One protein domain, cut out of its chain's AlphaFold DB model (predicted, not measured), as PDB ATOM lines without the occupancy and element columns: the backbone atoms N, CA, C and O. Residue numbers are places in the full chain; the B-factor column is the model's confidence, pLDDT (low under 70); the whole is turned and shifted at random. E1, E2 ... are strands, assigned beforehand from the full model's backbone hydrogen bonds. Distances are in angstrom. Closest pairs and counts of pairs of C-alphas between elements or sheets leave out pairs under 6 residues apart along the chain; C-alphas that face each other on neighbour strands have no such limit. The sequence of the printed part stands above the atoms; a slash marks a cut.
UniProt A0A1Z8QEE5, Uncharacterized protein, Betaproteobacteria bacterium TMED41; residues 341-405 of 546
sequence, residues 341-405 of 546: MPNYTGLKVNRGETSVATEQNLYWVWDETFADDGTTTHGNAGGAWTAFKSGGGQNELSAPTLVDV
ATOM      1  N   MET A 341     -10.192 109.895 -27.282       80.19
ATOM      2  CA  MET A 341      -8.786 109.774 -26.895       80.19
ATOM      3  C   MET A 341      -7.924 109.443 -28.125       80.19
ATOM      4  O   MET A 341      -8.169 108.423 -28.771       80.19
ATOM      5  N   PRO A 342      -6.939 110.288 -28.490       86.75
ATOM      6  CA  PRO A 342      -6.019 109.982 -29.572       86.75
ATOM      7  C   PRO A 342      -5.157 108.778 -29.208       86.75
ATOM      8  O   PRO A 342      -4.589 108.729 -28.123       86.75
ATOM      9  N   ASN A 343      -4.980 107.866 -30.162       87.56
ATOM     10  CA  ASN A 343      -4.080 106.720 -30.009       87.56
ATOM     11  C   ASN A 343      -2.628 107.134 -29.717       87.56
ATOM     12  O   ASN A 343      -1.893 106.383 -29.085       87.56
ATOM     13  N   TYR A 344      -2.216 108.312 -30.202       89.44
ATOM     14  CA  TYR A 344      -0.846 108.802 -30.109       89.44
ATOM     15  C   TYR A 344      -0.825 110.285 -29.739       89.44
ATOM     16  O   TYR A 344      -1.416 111.106 -30.442       89.44
ATOM     17  N   THR A 345      -0.105 110.637 -28.672       91.75
ATOM     18  CA  THR A 345       0.089 112.029 -28.228       91.75
ATOM     19  C   THR A 345       1.570 112.299 -27.987       91.75
ATOM     20  O   THR A 345       2.194 111.616 -27.182       91.75
ATOM     21  N   GLY A 346       2.162 113.295 -28.649       93.44
ATOM     22  CA  GLY A 346       3.577 113.603 -28.442       93.44
ATOM     23  C   GLY A 346       4.199 114.449 -29.539       93.44
ATOM     24  O   GLY A 346       3.568 115.353 -30.084       93.44
ATOM     25  N   LEU A 347       5.460 114.153 -29.842       93.69
ATOM     26  CA  LEU A 347       6.297 114.923 -30.749       93.69
ATOM     27  C   LEU A 347       6.487 114.191 -32.081       93.69
ATOM     28  O   LEU A 347       6.803 113.000 -32.117       93.69
ATOM     29  N   LYS A 348       6.346 114.941 -33.178       90.38
ATOM     30  CA  LYS A 348       6.647 114.505 -34.545       90.38
ATOM     31  C   LYS A 348       7.911 115.204 -35.034       90.38
ATOM     32  O   LYS A 348       7.989 116.430 -35.032       90.38
ATOM     33  N   VAL A 349       8.868 114.430 -35.524       90.75
ATOM     34  CA  VAL A 349      10.022 114.934 -36.270       90.75
ATOM     35  C   VAL A 349       9.729 114.757 -37.754       90.75
ATOM     36  O   VAL A 349       9.781 113.643 -38.286       90.75
ATOM     37  N   ASN A 350       9.404 115.867 -38.419       86.31
ATOM     38  CA  ASN A 350       9.242 115.894 -39.868       86.31
ATOM     39  C   ASN A 350      10.609 115.735 -40.536       86.31
ATOM     40  O   ASN A 350      11.544 116.464 -40.206       86.31
ATOM     41  N   ARG A 351      10.730 114.795 -41.477       83.12
ATOM     42  CA  ARG A 351      12.001 114.530 -42.175       83.12
ATOM     43  C   ARG A 351      12.085 115.119 -43.586       83.12
ATOM     44  O   ARG A 351      13.113 114.959 -44.226       83.12
ATOM     45  N   GLY A 352      11.076 115.898 -43.983       68.50
ATOM     46  CA  GLY A 352      11.016 116.635 -45.247       68.50
ATOM     47  C   GLY A 352      10.118 115.955 -46.281       68.50
ATOM     48  O   GLY A 352      10.174 114.746 -46.462       68.50
ATOM     49  N   GLU A 353       9.283 116.739 -46.967       59.56
ATOM     50  CA  GLU A 353       8.386 116.252 -48.034       59.56
ATOM     51  C   GLU A 353       9.039 116.287 -49.429       59.56
ATOM     52  O   GLU A 353       8.502 115.741 -50.390       59.56
ATOM     53  N   THR A 354      10.197 116.945 -49.563       56.12
ATOM     54  CA  THR A 354      10.869 117.211 -50.849       56.12
ATOM     55  C   THR A 354      11.974 116.213 -51.200       56.12
ATOM     56  O   THR A 354      12.572 116.324 -52.273       56.12
ATOM     57  N   SER A 355      12.260 115.242 -50.329       55.22
ATOM     58  CA  SER A 355      13.231 114.187 -50.619       55.22
ATOM     59  C   SER A 355      12.622 113.097 -51.499       55.22
ATOM     60  O   SER A 355      11.482 112.680 -51.321       55.22
ATOM     61  N   VAL A 356      13.409 112.615 -52.461       54.31
ATOM     62  CA  VAL A 356      13.062 111.470 -53.322       54.31
ATOM     63  C   VAL A 356      13.342 110.119 -52.653       54.31
ATOM     64  O   VAL A 356      12.967 109.076 -53.189       54.31
ATOM     65  N   ALA A 357      14.004 110.119 -51.493       59.28
ATOM     66  CA  ALA A 357      14.088 108.954 -50.628       59.28
ATOM     67  C   ALA A 357      12.841 108.931 -49.735       59.28
ATOM     68  O   ALA A 357      12.405 109.969 -49.254       59.28
ATOM     69  N   THR A 358      12.245 107.759 -49.521       64.31
ATOM     70  CA  THR A 358      11.044 107.559 -48.693       64.31
ATOM     71  C   THR A 358      11.336 107.836 -47.212       64.31
ATOM     72  O   THR A 358      11.440 106.917 -46.395       64.31
ATOM     73  N   GLU A 359      11.541 109.097 -46.860       74.88
ATOM     74  CA  GLU A 359      11.864 109.539 -45.513       74.88
ATOM     75  C   GLU A 359      10.579 109.589 -44.697       74.88
ATOM     76  O   GLU A 359       9.748 110.482 -44.808       74.88
ATOM     77  N   GLN A 360      10.394 108.552 -43.889       82.38
ATOM     78  CA  GLN A 360       9.267 108.437 -42.976       82.38
ATOM     79  C   GLN A 360       9.486 109.363 -41.772       82.38
ATOM     80  O   GLN A 360      10.577 109.388 -41.194       82.38
ATOM     81  N   ASN A 361       8.441 110.093 -41.375       87.94
ATOM     82  CA  ASN A 361       8.453 110.915 -40.163       87.94
ATOM     83  C   ASN A 361       8.716 110.051 -38.926       87.94
ATOM     84  O   ASN A 361       8.351 108.872 -38.894       87.94
ATOM     85  N   LEU A 362       9.352 110.636 -37.912       90.94
ATOM     86  CA  LEU A 362       9.620 109.954 -36.647       90.94
ATOM     87  C   LEU A 362       8.696 110.494 -35.568       90.94
ATOM     88  O   LEU A 362       8.387 111.684 -35.542       90.94
ATOM     89  N   TYR A 363       8.291 109.611 -34.674       93.25
ATOM     90  CA  TYR A 363       7.369 109.906 -33.598       93.25
ATOM     91  C   TYR A 363       7.999 109.506 -32.274       93.25
ATOM     92  O   TYR A 363       8.582 108.427 -32.162       93.25
ATOM     93  N   TRP A 364       7.866 110.381 -31.283       94.38
ATOM     94  CA  TRP A 364       8.049 110.051 -29.876       94.38
ATOM     95  C   TRP A 364       6.774 110.444 -29.143       94.38
ATOM     96  O   TRP A 364       6.478 111.629 -28.970       94.38
ATOM     97  N   VAL A 365       5.971 109.442 -28.808       93.56
ATOM     98  CA  VAL A 365       4.580 109.638 -28.399       93.56
ATOM     99  C   VAL A 365       4.217 108.712 -27.254       93.56
ATOM    100  O   VAL A 365       4.765 107.620 -27.132       93.56
ATOM    101  N   TRP A 366       3.269 109.152 -26.439       91.88
ATOM    102  CA  TRP A 366       2.456 108.258 -25.642       91.88
ATOM    103  C   TRP A 366       1.548 107.470 -26.586       91.88
ATOM    104  O   TRP A 366       0.786 108.075 -27.341       91.88
ATOM    105  N   ASP A 367       1.691 106.149 -26.577       89.56
ATOM    106  CA  ASP A 367       0.967 105.182 -27.396       89.56
ATOM    107  C   ASP A 367      -0.066 104.448 -26.533       89.56
ATOM    108  O   ASP A 367       0.279 103.532 -25.784       89.56
ATOM    109  N   GLU A 368      -1.333 104.851 -26.657       87.38
ATOM    110  CA  GLU A 368      -2.490 104.243 -25.973       87.38
ATOM    111  C   GLU A 368      -2.847 102.857 -26.542       87.38
ATOM    112  O   GLU A 368      -3.680 102.135 -25.997       87.38
ATOM    113  N   THR A 369      -2.268 102.473 -27.686       84.00
ATOM    114  CA  THR A 369      -2.561 101.187 -28.337       84.00
ATOM    115  C   THR A 369      -1.662 100.060 -27.850       84.00
ATOM    116  O   THR A 369      -1.921  98.894 -28.162       84.00
ATOM    117  N   PHE A 370      -0.636 100.386 -27.056       81.06
ATOM    118  CA  PHE A 370       0.217  99.405 -26.408       81.06
ATOM    119  C   PHE A 370      -0.578  98.608 -25.359       81.06
ATOM    120  O   PHE A 370      -0.679  98.963 -24.181       81.06
ATOM    121  N   ALA A 371      -1.168  97.503 -25.815       73.75
ATOM    122  CA  ALA A 371      -1.793  96.513 -24.955       73.75
ATOM    123  C   ALA A 371      -0.725  95.866 -24.064       73.75
ATOM    124  O   ALA A 371       0.356  95.541 -24.548       73.75
ATOM    125  N   ASP A 372      -1.033  95.671 -22.778       70.69
ATOM    126  CA  ASP A 372      -0.136  94.988 -21.843       70.69
ATOM    127  C   ASP A 372       0.196  93.589 -22.378       70.69
ATOM    128  O   ASP A 372      -0.635  92.679 -22.372       70.69
ATOM    129  N   ASP A 373       1.414  93.432 -22.884       72.19
ATOM    130  CA  ASP A 373       1.943  92.187 -23.433       72.19
ATOM    131  C   ASP A 373       2.558  91.294 -22.339       72.19
ATOM    132  O   ASP A 373       3.185  90.273 -22.629       72.19
ATOM    133  N   GLY A 374       2.366  91.669 -21.068       69.88
ATOM    134  CA  GLY A 374       2.890  90.971 -19.901       69.88
ATOM    135  C   GLY A 374       4.360  91.273 -19.609       69.88
ATOM    136  O   GLY A 374       4.932  90.657 -18.709       69.88
ATOM    137  N   THR A 375       4.985  92.207 -20.336       69.19
ATOM    138  CA  THR A 375       6.380  92.615 -20.101       69.19
ATOM    139  C   THR A 375       6.511  93.784 -19.118       69.19
ATOM    140  O   THR A 375       7.616  94.094 -18.659       69.19
ATOM    141  N   THR A 376       5.400  94.423 -18.737       66.94
ATOM    142  CA  THR A 376       5.416  95.587 -17.844       66.94
ATOM    143  C   THR A 376       5.625  95.175 -16.378       66.94
ATOM    144  O   THR A 376       4.877  94.392 -15.802       66.94
ATOM    145  N   THR A 377       6.667  95.704 -15.725       65.88
ATOM    146  CA  THR A 377       6.983  95.375 -14.312       65.88
ATOM    147  C   THR A 377       6.140  96.174 -13.306       65.88
ATOM    148  O   THR A 377       5.971  95.758 -12.160       65.88
ATOM    149  N   HIS A 378       5.594  97.320 -13.723       69.44
ATOM    150  CA  HIS A 378       4.824  98.237 -12.870       69.44
ATOM    151  C   HIS A 378       3.388  98.479 -13.375       69.44
ATOM    152  O   HIS A 378       2.739  99.422 -12.927       69.44
ATOM    153  N   GLY A 379       2.890  97.606 -14.261       62.16
ATOM    154  CA  GLY A 379       1.599  97.740 -14.946       62.16
ATOM    155  C   GLY A 379       1.646  98.735 -16.109       62.16
ATOM    156  O   GLY A 379       2.443  99.676 -16.096       62.16
ATOM    157  N   ASN A 380       0.801  98.533 -17.125       65.56
ATOM    158  CA  ASN A 380       0.574  99.552 -18.148       65.56
ATOM    159  C   ASN A 380      -0.399 100.612 -17.595       65.56
ATOM    160  O   ASN A 380      -1.354 100.294 -16.887       65.56
ATOM    161  N   ALA A 381      -0.166 101.891 -17.883       68.50
ATOM    162  CA  ALA A 381      -1.141 102.943 -17.590       68.50
ATOM    163  C   ALA A 381      -2.139 103.092 -18.755       68.50
ATOM    164  O   ALA A 381      -2.540 104.203 -19.078       68.50
ATOM    165  N   GLY A 382      -2.476 101.987 -19.431       76.81
ATOM    166  CA  GLY A 382      -3.204 102.009 -20.701       76.81
ATOM    167  C   GLY A 382      -2.353 102.336 -21.935       76.81
ATOM    168  O   GLY A 382      -2.894 102.327 -23.028       76.81
ATOM    169  N   GLY A 383      -1.040 102.550 -21.787       84.88
ATOM    170  CA  GLY A 383      -0.132 102.848 -22.897       84.88
ATOM    171  C   GLY A 383       1.346 102.874 -22.493       84.88
ATOM    172  O   GLY A 383       1.694 102.550 -21.350       84.88
ATOM    173  N   ALA A 384       2.215 103.253 -23.433       87.38
ATOM    174  CA  ALA A 384       3.658 103.404 -23.218       87.38
ATOM    175  C   ALA A 384       4.254 104.548 -24.056       87.38
ATOM    176  O   ALA A 384       3.733 104.900 -25.110       87.38
ATOM    177  N   TRP A 385       5.379 105.118 -23.614       90.94
ATOM    178  CA  TRP A 385       6.161 106.010 -24.474       90.94
ATOM    179  C   TRP A 385       6.879 105.196 -25.549       90.94
ATOM    180  O   TRP A 385       7.787 104.422 -25.242       90.94
ATOM    181  N   THR A 386       6.512 105.424 -26.805       90.88
ATOM    182  CA  THR A 386       7.013 104.675 -27.956       90.88
ATOM    183  C   THR A 386       7.732 105.611 -28.919       90.88
ATOM    184  O   THR A 386       7.222 106.668 -29.300       90.88
ATOM    185  N   ALA A 387       8.938 105.209 -29.326       93.81
ATOM    186  CA  ALA A 387       9.658 105.820 -30.433       93.81
ATOM    187  C   ALA A 387       9.509 104.935 -31.676       93.81
ATOM    188  O   ALA A 387       9.931 103.777 -31.677       93.81
ATOM    189  N   PHE A 388       8.925 105.472 -32.747       92.50
ATOM    190  CA  PHE A 388       8.725 104.729 -33.991       92.50
ATOM    191  C   PHE A 388       8.813 105.617 -35.231       92.50
ATOM    192  O   PHE A 388       8.711 106.843 -35.165       92.50
ATOM    193  N   LYS A 389       8.988 104.989 -36.395       89.69
ATOM    194  CA  LYS A 389       8.861 105.643 -37.701       89.69
ATOM    195  C   LYS A 389       7.477 105.406 -38.303       89.69
ATOM    196  O   LYS A 389       6.886 104.343 -38.116       89.69
ATOM    197  N   SER A 390       6.994 106.394 -39.049       86.31
ATOM    198  CA  SER A 390       5.721 106.366 -39.776       86.31
ATOM    199  C   SER A 390       5.589 105.150 -40.704       86.31
ATOM    200  O   SER A 390       6.572 104.750 -41.323       86.31
ATOM    201  N   GLY A 391       4.369 104.636 -40.891       81.69
ATOM    202  CA  GLY A 391       4.047 103.664 -41.948       81.69
ATOM    203  C   GLY A 391       4.074 104.233 -43.372       81.69
ATOM    204  O   GLY A 391       4.161 103.474 -44.336       81.69
ATOM    205  N   GLY A 392       4.073 105.564 -43.522       76.19
ATOM    206  CA  GLY A 392       3.992 106.273 -44.805       76.19
ATOM    207  C   GLY A 392       2.565 106.436 -45.355       76.19
ATOM    208  O   GLY A 392       1.595 105.909 -44.814       76.19
ATOM    209  N   GLY A 393       2.436 107.187 -46.456       72.56
ATOM    210  CA  GLY A 393       1.154 107.450 -47.127       72.56
ATOM    211  C   GLY A 393       0.213 108.374 -46.340       72.56
ATOM    212  O   GLY A 393       0.651 109.135 -45.486       72.56
ATOM    213  N   GLN A 394      -1.094 108.314 -46.631       69.44
ATOM    214  CA  GLN A 394      -2.110 109.154 -45.968       69.44
ATOM    215  C   GLN A 394      -2.415 108.738 -44.517       69.44
ATOM    216  O   GLN A 394      -3.002 109.517 -43.774       69.44
ATOM    217  N   ASN A 395      -1.979 107.544 -44.095       74.56
ATOM    218  CA  ASN A 395      -2.143 107.036 -42.733       74.56
ATOM    219  C   ASN A 395      -0.772 106.893 -42.065       74.56
ATOM    220  O   ASN A 395      -0.305 105.779 -41.810       74.56
ATOM    221  N   GLU A 396      -0.130 108.028 -41.771       78.06
ATOM    222  CA  GLU A 396       1.237 108.067 -41.237       78.06
ATOM    223  C   GLU A 396       1.444 107.221 -39.966       78.06
ATOM    224  O   GLU A 396       2.556 106.759 -39.720       78.06
ATOM    225  N   LEU A 397       0.392 106.996 -39.177       82.00
ATOM    226  CA  LEU A 397       0.428 106.267 -37.903       82.00
ATOM    227  C   LEU A 397       0.041 104.780 -38.035       82.00
ATOM    228  O   LEU A 397      -0.213 104.109 -37.037       82.00
ATOM    229  N   SER A 398      -0.037 104.249 -39.258       76.44
ATOM    230  CA  SER A 398      -0.297 102.824 -39.495       76.44
ATOM    231  C   SER A 398       0.987 101.990 -39.391       76.44
ATOM    232  O   SER A 398       2.028 102.399 -39.892       76.44
ATOM    233  N   ALA A 399       0.922 100.820 -38.742       70.06
ATOM    234  CA  ALA A 399       2.024  99.849 -38.638       70.06
ATOM    235  C   ALA A 399       3.388 100.446 -38.187       70.06
ATOM    236  O   ALA A 399       4.375 100.357 -38.928       70.06
ATOM    237  N   PRO A 400       3.465 101.055 -36.986       78.19
ATOM    238  CA  PRO A 400       4.686 101.694 -36.503       78.19
ATOM    239  C   PRO A 400       5.837 100.686 -36.386       78.19
ATOM    240  O   PRO A 400       5.725  99.659 -35.722       78.19
ATOM    241  N   THR A 401       6.968 100.980 -37.030       87.75
ATOM    242  CA  THR A 401       8.216 100.235 -36.798       87.75
ATOM    243  C   THR A 401       9.017 100.967 -35.730       87.75
ATOM    244  O   THR A 401       9.296 102.156 -35.902       87.75
ATOM    245  N   LEU A 402       9.395 100.276 -34.653       90.31
ATOM    246  CA  LEU A 402      10.208 100.862 -33.584       90.31
ATOM    247  C   LEU A 402      11.537 101.407 -34.122       90.31
ATOM    248  O   LEU A 402      12.082 100.901 -35.107       90.31
ATOM    249  N   VAL A 403      12.044 102.449 -33.467       90.69
ATOM    250  CA  VAL A 403      13.349 103.045 -33.774       90.69
ATOM    251  C   VAL A 403      14.238 103.078 -32.538       90.69
ATOM    252  O   VAL A 403      13.754 103.126 -31.409       90.69
ATOM    253  N   ASP A 404      15.549 103.083 -32.767       90.50
ATOM    254  CA  ASP A 404      16.535 103.133 -31.693       90.50
ATOM    255  C   ASP A 404      16.535 104.493 -30.984       90.50
ATOM    256  O   ASP A 404      16.544 105.551 -31.621       90.50
ATOM    257  N   VAL A 405      16.649 104.460 -29.657       91.06
ATOM    258  CA  VAL A 405      16.955 105.635 -28.834       91.06
ATOM    259  C   VAL A 405      18.440 105.606 -28.487       91.06
ATOM    260  O   VAL A 405      18.912 104.702 -27.800       91.06
TER     261      VAL A 405
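AT A GLANCE: This is residues 341 to 405 of the 546 residues of an uncharacterized protein of Betaproteobacteria bacterium TMED41 (UniProt A0A1Z8QEE5). Little here is regular structure: a small, twisted meander, E1, E2 and E3, each strand the antiparallel neighbour of the one before, with long loops, residues 350 to 361 and 368 to 383, reaching past opposite ends. After E3 the stretch folds back, and residues 401 to 402 pair antiparallel with residues 388 to 389. The 65 printed residues, all-strand with 18 in named strands, are only just loose, close to compact: radius of gyration of the C-alphas 13.1 A, spans 43 by 25 by 18 A.

HOW THE PARTS SIT: Start at E1, residues 344 to 349; its hairpin partner E2, residues 362 to 367, is antiparallel at 164 degrees, with N 347 and O 364 within hydrogen-bond range at 2.9 A. E2 forms another hairpin with E3, residues 384 to 389, antiparallel at 157 degrees, with N 365 and O 386 within range at 3.1 A.

IN THESE COORDINATES: Find C-alpha 344 at (-0.846, 108.802, -30.109), where E1 begins its 13.9 A. E2 spans 13.5 A; E3 runs 15.6 A to C-alpha 389 at (8.861, 105.643, -37.701).

THE WHOLE: The farthest C-alphas, Val 356 and His 378, are 43.4 A apart. Both links are long, without a cut. Look for pLDDT under 70 at residues 352 to 358, 374 to 381 and 394.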